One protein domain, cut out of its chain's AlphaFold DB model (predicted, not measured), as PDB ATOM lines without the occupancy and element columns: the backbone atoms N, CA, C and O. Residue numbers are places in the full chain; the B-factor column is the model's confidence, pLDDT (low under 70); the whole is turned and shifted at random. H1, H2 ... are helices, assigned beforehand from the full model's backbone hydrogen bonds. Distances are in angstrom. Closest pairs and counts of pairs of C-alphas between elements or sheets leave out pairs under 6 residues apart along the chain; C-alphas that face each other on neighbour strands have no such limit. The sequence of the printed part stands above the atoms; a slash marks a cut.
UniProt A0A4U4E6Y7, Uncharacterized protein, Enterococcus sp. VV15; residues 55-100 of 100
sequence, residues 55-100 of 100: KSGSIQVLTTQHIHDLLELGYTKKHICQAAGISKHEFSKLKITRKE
ATOM      1  N   LYS A  55      -1.138 -33.861   1.439       79.81
ATOM      2  CA  LYS A  55      -0.488 -32.856   0.597       79.81
ATOM      3  C   LYS A  55       1.006 -32.831   0.900       79.81
ATOM      4  O   LYS A  55       1.417 -32.969   2.048       79.81
ATOM      5  N   SER A  56       1.830 -32.639  -0.126       77.44
ATOM      6  CA  SER A  56       3.268 -32.519   0.101       77.44
ATOM      7  C   SER A  56       3.577 -31.310   0.989       77.44
ATOM      8  O   SER A  56       2.972 -30.252   0.823       77.44
ATOM      9  N   GLY A  57       4.459 -31.493   1.973       77.75
ATOM     10  CA  GLY A  57       4.795 -30.469   2.967       77.75
ATOM     11  C   GLY A  57       3.701 -30.171   4.002       77.75
ATOM     12  O   GLY A  57       3.848 -29.232   4.780       77.75
ATOM     13  N   SER A  58       2.600 -30.936   4.045       82.31
ATOM     14  CA  SER A  58       1.537 -30.716   5.035       82.31
ATOM     15  C   SER A  58       1.922 -31.123   6.458       82.31
ATOM     16  O   SER A  58       1.286 -30.670   7.407       82.31
ATOM     17  N   ILE A  59       2.923 -31.992   6.627       83.31
ATOM     18  CA  ILE A  59       3.404 -32.429   7.940       83.31
ATOM     19  C   ILE A  59       4.688 -31.666   8.263       83.31
ATOM     20  O   ILE A  59       5.758 -32.012   7.778       83.31
ATOM     21  N   GLN A  60       4.587 -30.640   9.107       75.94
ATOM     22  CA  GLN A  60       5.755 -29.855   9.529       75.94
ATOM     23  C   GLN A  60       6.597 -30.574  10.590       75.94
ATOM     24  O   GLN A  60       7.819 -30.464  10.595       75.94
ATOM     25  N   VAL A  61       5.949 -31.321  11.491       78.88
ATOM     26  CA  VAL A  61       6.614 -32.054  12.573       78.88
ATOM     27  C   VAL A  61       6.195 -33.514  12.510       78.88
ATOM     28  O   VAL A  61       5.051 -33.866  12.810       78.88
ATOM     29  N   LEU A  62       7.134 -34.371  12.115       80.12
ATOM     30  CA  LEU A  62       6.910 -35.805  11.998       80.12
ATOM     31  C   LEU A  62       7.380 -36.516  13.276       80.12
ATOM     32  O   LEU A  62       8.562 -36.808  13.437       80.12
ATOM     33  N   THR A  63       6.453 -36.785  14.199       83.62
ATOM     34  CA  THR A  63       6.740 -37.556  15.421       83.62
ATOM     35  C   THR A  63       6.490 -39.047  15.207       83.62
ATOM     36  O   THR A  63       5.666 -39.437  14.379       83.62
ATOM     37  N   THR A  64       7.165 -39.902  15.982       82.25
ATOM     38  CA  THR A  64       6.992 -41.363  15.906       82.25
ATOM     39  C   THR A  64       5.529 -41.767  16.068       82.25
ATOM     40  O   THR A  64       5.035 -42.580  15.296       82.25
ATOM     41  N   GLN A  65       4.809 -41.153  17.011       83.19
ATOM     42  CA  GLN A  65       3.390 -41.431  17.232       83.19
ATOM     43  C   GLN A  65       2.539 -41.069  16.009       83.19
ATOM     44  O   GLN A  65       1.799 -41.913  15.523       83.19
ATOM     45  N   HIS A  66       2.772 -39.896  15.409       84.19
ATOM     46  CA  HIS A  66       2.089 -39.482  14.180       84.19
ATOM     47  C   HIS A  66       2.310 -40.476  13.028       84.19
ATOM     48  O   HIS A  66       1.401 -40.757  12.253       84.19
ATOM     49  N   ILE A  67       3.519 -41.033  12.918       85.69
ATOM     50  CA  ILE A  67       3.829 -42.063  11.920       85.69
ATOM     51  C   ILE A  67       3.031 -43.339  12.195       85.69
ATOM     52  O   ILE A  67       2.499 -43.919  11.251       85.69
ATOM     53  N   HIS A  68       2.940 -43.783  13.452       84.44
ATOM     54  CA  HIS A  68       2.136 -44.953  13.816       84.44
ATOM     55  C   HIS A  68       0.661 -44.748  13.480       84.44
ATOM     56  O   HIS A  68       0.109 -45.576  12.759       84.44
ATOM     57  N   ASP A  69       0.076 -43.616  13.878       86.50
ATOM     58  CA  ASP A  69      -1.310 -43.268  13.552       86.50
ATOM     59  C   ASP A  69      -1.558 -43.297  12.034       86.50
ATOM     60  O   ASP A  69      -2.515 -43.907  11.554       86.50
ATOM     61  N   LEU A  70      -0.658 -42.708  11.238       86.62
ATOM     62  CA  LEU A  70      -0.768 -42.722   9.777       86.62
ATOM     63  C   LEU A  70      -0.641 -44.144   9.202       86.62
ATOM     64  O   LEU A  70      -1.390 -44.518   8.298       86.62
ATOM     65  N   LEU A  71       0.266 -44.968   9.726       85.31
ATOM     66  CA  LEU A  71       0.379 -46.367   9.306       85.31
ATOM     67  C   LEU A  71      -0.883 -47.171   9.660       85.31
ATOM     68  O   LEU A  71      -1.320 -47.978   8.839       85.31
ATOM     69  N   GLU A  72      -1.488 -46.941  10.827       83.50
ATOM     70  CA  GLU A  72      -2.740 -47.582  11.257       83.50
ATOM     71  C   GLU A  72      -3.950 -47.130  10.429       83.50
ATOM     72  O   GLU A  72      -4.853 -47.923  10.142       83.50
ATOM     73  N   LEU A  73      -3.948 -45.878   9.965       81.06
ATOM     74  CA  LEU A  73      -4.945 -45.356   9.029       81.06
ATOM     75  C   LEU A  73      -4.794 -45.923   7.605       81.06
ATOM     76  O   LEU A  73      -5.739 -45.839   6.815       81.06
ATOM     77  N   GLY A  74      -3.652 -46.544   7.291       81.69
ATOM     78  CA  GLY A  74      -3.374 -47.192   6.005       81.69
ATOM     79  C   GLY A  74      -2.449 -46.403   5.076       81.69
ATOM     80  O   GLY A  74      -2.254 -46.810   3.928       81.69
ATOM     81  N   TYR A  75      -1.857 -45.297   5.537       85.25
ATOM     82  CA  TYR A  75      -0.865 -44.558   4.757       85.25
ATOM     83  C   TYR A  75       0.431 -45.358   4.624       85.25
ATOM     84  O   TYR A  75       0.860 -46.069   5.531       85.25
ATOM     85  N   THR A  76       1.094 -45.230   3.478       85.88
ATOM     86  CA  THR A  76       2.387 -45.864   3.235       85.88
ATOM     87  C   THR A  76       3.523 -44.933   3.647       85.88
ATOM     88  O   THR A  76       3.364 -43.713   3.703       85.88
ATOM     89  N   LYS A  77       4.726 -45.488   3.847       86.50
ATOM     90  CA  LYS A  77       5.938 -44.681   4.066       86.50
ATOM     91  C   LYS A  77       6.145 -43.640   2.954       86.50
ATOM     92  O   LYS A  77       6.616 -42.549   3.248       86.50
ATOM     93  N   LYS A  78       5.760 -43.950   1.702       86.06
ATOM     94  CA  LYS A  78       5.800 -43.013   0.560       86.06
ATOM     95  C   LYS A  78       4.919 -41.791   0.835       86.06
ATOM     96  O   LYS A  78       5.425 -40.677   0.752       86.06
ATOM     97  N   HIS A  79       3.656 -42.001   1.222       86.38
ATOM     98  CA  HIS A  79       2.722 -40.914   1.544       86.38
ATOM     99  C   HIS A  79       3.269 -40.028   2.666       86.38
ATOM    100  O   HIS A  79       3.281 -38.808   2.543       86.38
ATOM    101  N   ILE A  80       3.785 -40.644   3.733       87.31
ATOM    102  CA  ILE A  80       4.294 -39.917   4.901       87.31
ATOM    103  C   ILE A  80       5.556 -39.113   4.550       87.31
ATOM    104  O   ILE A  80       5.657 -37.951   4.927       87.31
ATOM    105  N   CYS A  81       6.493 -39.689   3.788       86.88
ATOM    106  CA  CYS A  81       7.690 -38.978   3.322       86.88
ATOM    107  C   CYS A  81       7.323 -37.776   2.442       86.88
ATOM    108  O   CYS A  81       7.833 -36.680   2.660       86.88
ATOM    109  N   GLN A  82       6.406 -37.969   1.486       86.06
ATOM    110  CA  GLN A  82       5.920 -36.900   0.609       86.06
ATOM    111  C   GLN A  82       5.270 -35.771   1.416       86.06
ATOM    112  O   GLN A  82       5.543 -34.595   1.169       86.06
ATOM    113  N   ALA A  83       4.444 -36.131   2.397       86.69
ATOM    114  CA  ALA A  83       3.735 -35.195   3.257       86.69
ATOM    115  C   ALA A  83       4.660 -34.420   4.199       86.69
ATOM    116  O   ALA A  83       4.440 -33.237   4.432       86.69
ATOM    117  N   ALA A  84       5.701 -35.069   4.713       86.38
ATOM    118  CA  ALA A  84       6.701 -34.438   5.565       86.38
ATOM    119  C   ALA A  84       7.802 -33.707   4.779       86.38
ATOM    120  O   ALA A  84       8.640 -33.043   5.377       86.38
ATOM    121  N   GLY A  85       7.834 -33.836   3.447       85.44
ATOM    122  CA  GLY A  85       8.892 -33.251   2.619       85.44
ATOM    123  C   GLY A  85      10.277 -33.845   2.897       85.44
ATOM    124  O   GLY A  85      11.286 -33.199   2.627       85.44
ATOM    125  N   ILE A  86      10.342 -35.064   3.443       85.19
ATOM    126  CA  ILE A  86      11.601 -35.721   3.808       85.19
ATOM    127  C   ILE A  86      11.919 -36.883   2.873       85.19
ATOM    128  O   ILE A  86      11.041 -37.566   2.342       85.19
ATOM    129  N   SER A  87      13.210 -37.154   2.705       84.31
ATOM    130  CA  SER A  87      13.676 -38.311   1.943       84.31
ATOM    131  C   SER A  87      13.475 -39.620   2.711       84.31
ATOM    132  O   SER A  87      13.479 -39.648   3.941       84.31
ATOM    133  N   LYS A  88      13.416 -40.748   1.988       80.62
ATOM    134  CA  LYS A  88      13.363 -42.099   2.590       80.62
ATOM    135  C   LYS A  88      14.513 -42.359   3.570       80.62
ATOM    136  O   LYS A  88      14.329 -43.067   4.553       80.62
ATOM    137  N   HIS A  89      15.686 -41.789   3.293       81.12
ATOM    138  CA  HIS A  89      16.859 -41.898   4.155       81.12
ATOM    139  C   HIS A  89      16.645 -41.194   5.502       81.12
ATOM    140  O   HIS A  89      16.878 -41.792   6.548       81.12
ATOM    141  N   GLU A  90      16.109 -39.970   5.485       80.88
ATOM    142  CA  GLU A  90      15.742 -39.228   6.698       80.88
ATOM    143  C   GLU A  90      14.635 -39.948   7.471       80.88
ATOM    144  O   GLU A  90      14.742 -40.130   8.681       80.88
ATOM    145  N   PHE A  91      13.631 -40.476   6.766       82.69
ATOM    146  CA  PHE A  91      12.591 -41.296   7.382       82.69
ATOM    147  C   PHE A  91      13.159 -42.554   8.058       82.69
ATOM    148  O   PHE A  91      12.687 -42.948   9.118       82.69
ATOM    149  N   SER A  92      14.185 -43.188   7.481       80.50
ATOM    150  CA  SER A  92      14.809 -44.383   8.062       80.50
ATOM    151  C   SER A  92      15.633 -44.098   9.321       80.50
ATOM    152  O   SER A  92      15.874 -45.021  10.098       80.50
ATOM    153  N   LYS A  93      16.074 -42.850   9.532       80.75
ATOM    154  CA  LYS A  93      16.750 -42.427  10.771       80.75
ATOM    155  C   LYS A  93      15.774 -42.281  11.938       80.75
ATOM    156  O   LYS A  93      16.181 -42.398  13.094       80.75
ATOM    157  N   LEU A  94      14.491 -42.058  11.648       74.00
ATOM    158  CA  LEU A  94      13.426 -42.095  12.642       74.00
ATOM    159  C   LEU A  94      13.274 -43.562  13.061       74.00
ATOM    160  O   LEU A  94      12.759 -44.382  12.303       74.00
ATOM    161  N   LYS A  95      13.797 -43.925  14.239       66.00
ATOM    162  CA  LYS A  95      13.727 -45.284  14.803       66.00
ATOM    163  C   LYS A  95      12.271 -45.659  15.123       66.00
ATOM    164  O   LYS A  95      11.842 -45.600  16.272       66.00
ATOM    165  N   ILE A  96      11.495 -45.994  14.097       67.38
ATOM    166  CA  ILE A  96      10.087 -46.380  14.207       67.38
ATOM    167  C   ILE A  96      10.044 -47.887  14.462       67.38
ATOM    168  O   ILE A  96      10.110 -48.690  13.529       67.38
ATOM    169  N   THR A  97       9.955 -48.281  15.726       56.88
ATOM    170  CA  THR A  97       9.743 -49.680  16.102       56.88
ATOM    171  C   THR A  97       8.248 -49.971  16.006       56.88
ATOM    172  O   THR A  97       7.467 -49.405  16.768       56.88
ATOM    173  N   ARG A  98       7.810 -50.828  15.073       50.38
ATOM    174  CA  ARG A  98       6.441 -51.369  15.139       50.38
ATOM    175  C   ARG A  98       6.306 -52.107  16.467       50.38
ATOM    176  O   ARG A  98       7.089 -53.013  16.716       50.38
ATOM    177  N   LYS A  99       5.355 -51.694  17.313       47.44
ATOM    178  CA  LYS A  99       4.871 -52.557  18.390       47.44
ATOM    179  C   LYS A  99       4.273 -53.783  17.703       47.44
ATOM    180  O   LYS A  99       3.295 -53.638  16.971       47.44
ATOM    181  N   GLU A 100       4.979 -54.900  17.829       37.91
ATOM    182  CA  GLU A 100       4.513 -56.235  17.449       37.91
ATOM    183  C   GLU A 100       3.271 -56.627  18.253       37.91
ATOM    184  O   GLU A 100       3.165 -56.201  19.429       37.91
TER     185      GLU A 100
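This is residues 55 to 100 of the 100 residues of an uncharacterized protein of Enterococcus sp. VV15 (UniProt A0A4U4E6Y7). Three short helices stand at the corners of a triangle, each turned at a large angle to the one before it, with H2 at the corner between H1 and H3. An unnamed stretch, residues 55 to 63, leads from near the end of H2 to the start of H1, and an unnamed tail, residues 94 to 100, runs from H3 past the start of H1 and out to one end of the longest axis. The printed part has 46 residues with three named helices, in the order H1, H2, H3, and no named strand; its class is all helix, and 24 of the 46 printed residues are in the helices. The whole is compact, with a radius of gyration of the C-alphas of 9.8 A, and the C-alphas span 29 by 22 by 16 A along their three main axes.

Begin at H1, residues 64 to 73, the longest helix by residues, and look from it to H2, residues 77 to 84. H1 and H2 only just touch, with 3 pairs of C-alphas within 8 A; the closest are those of Ile 67 and Ile 80, 7.4 A apart. Their lines stand at a steep tilt of 56 degrees, and they run opposite ways. Go on from H2 to H3, residues 88 to 93. H2 and H3 touch, and their closest C-alphas, those of Cys 81 and Lys 88, are 6.5 A apart. Their lines are about perpendicular, at 87 degrees. H1 and H3 are apart. In H1, H2 and H3 every backbone O i to N i+4 pair is within hydrogen-bond range.

Find C-alpha 64 at (6.992, -41.363, 15.906); from there H1 runs 14.3 A to C-alpha 73 at (-4.945, -45.356, 9.029). H2 begins at C-alpha 77, at (5.938, -44.681, 4.066), and measures 10.4 A to C-alpha 84. H3 measures 8.9 A from C-alpha 88 to C-alpha 93, which you will find at (16.750, -42.427, 10.771).

Look for the two C-alphas farthest apart, those of Gly 57 and Glu 100, at 29.6 A. The first and last printed C-alphas, those of Lys 55 and Glu 100, are 29.3 A apart. The printed part has no cut and ends at residue 100, the chain's last residue. The link from H1 to H2 and the link from H2 to H3 are tight, with 3 residues in each. In the B-factor column the mean pLDDT of the printed part is 79.3, and residues 95 to 100 are under 70, where the model's confidence is low.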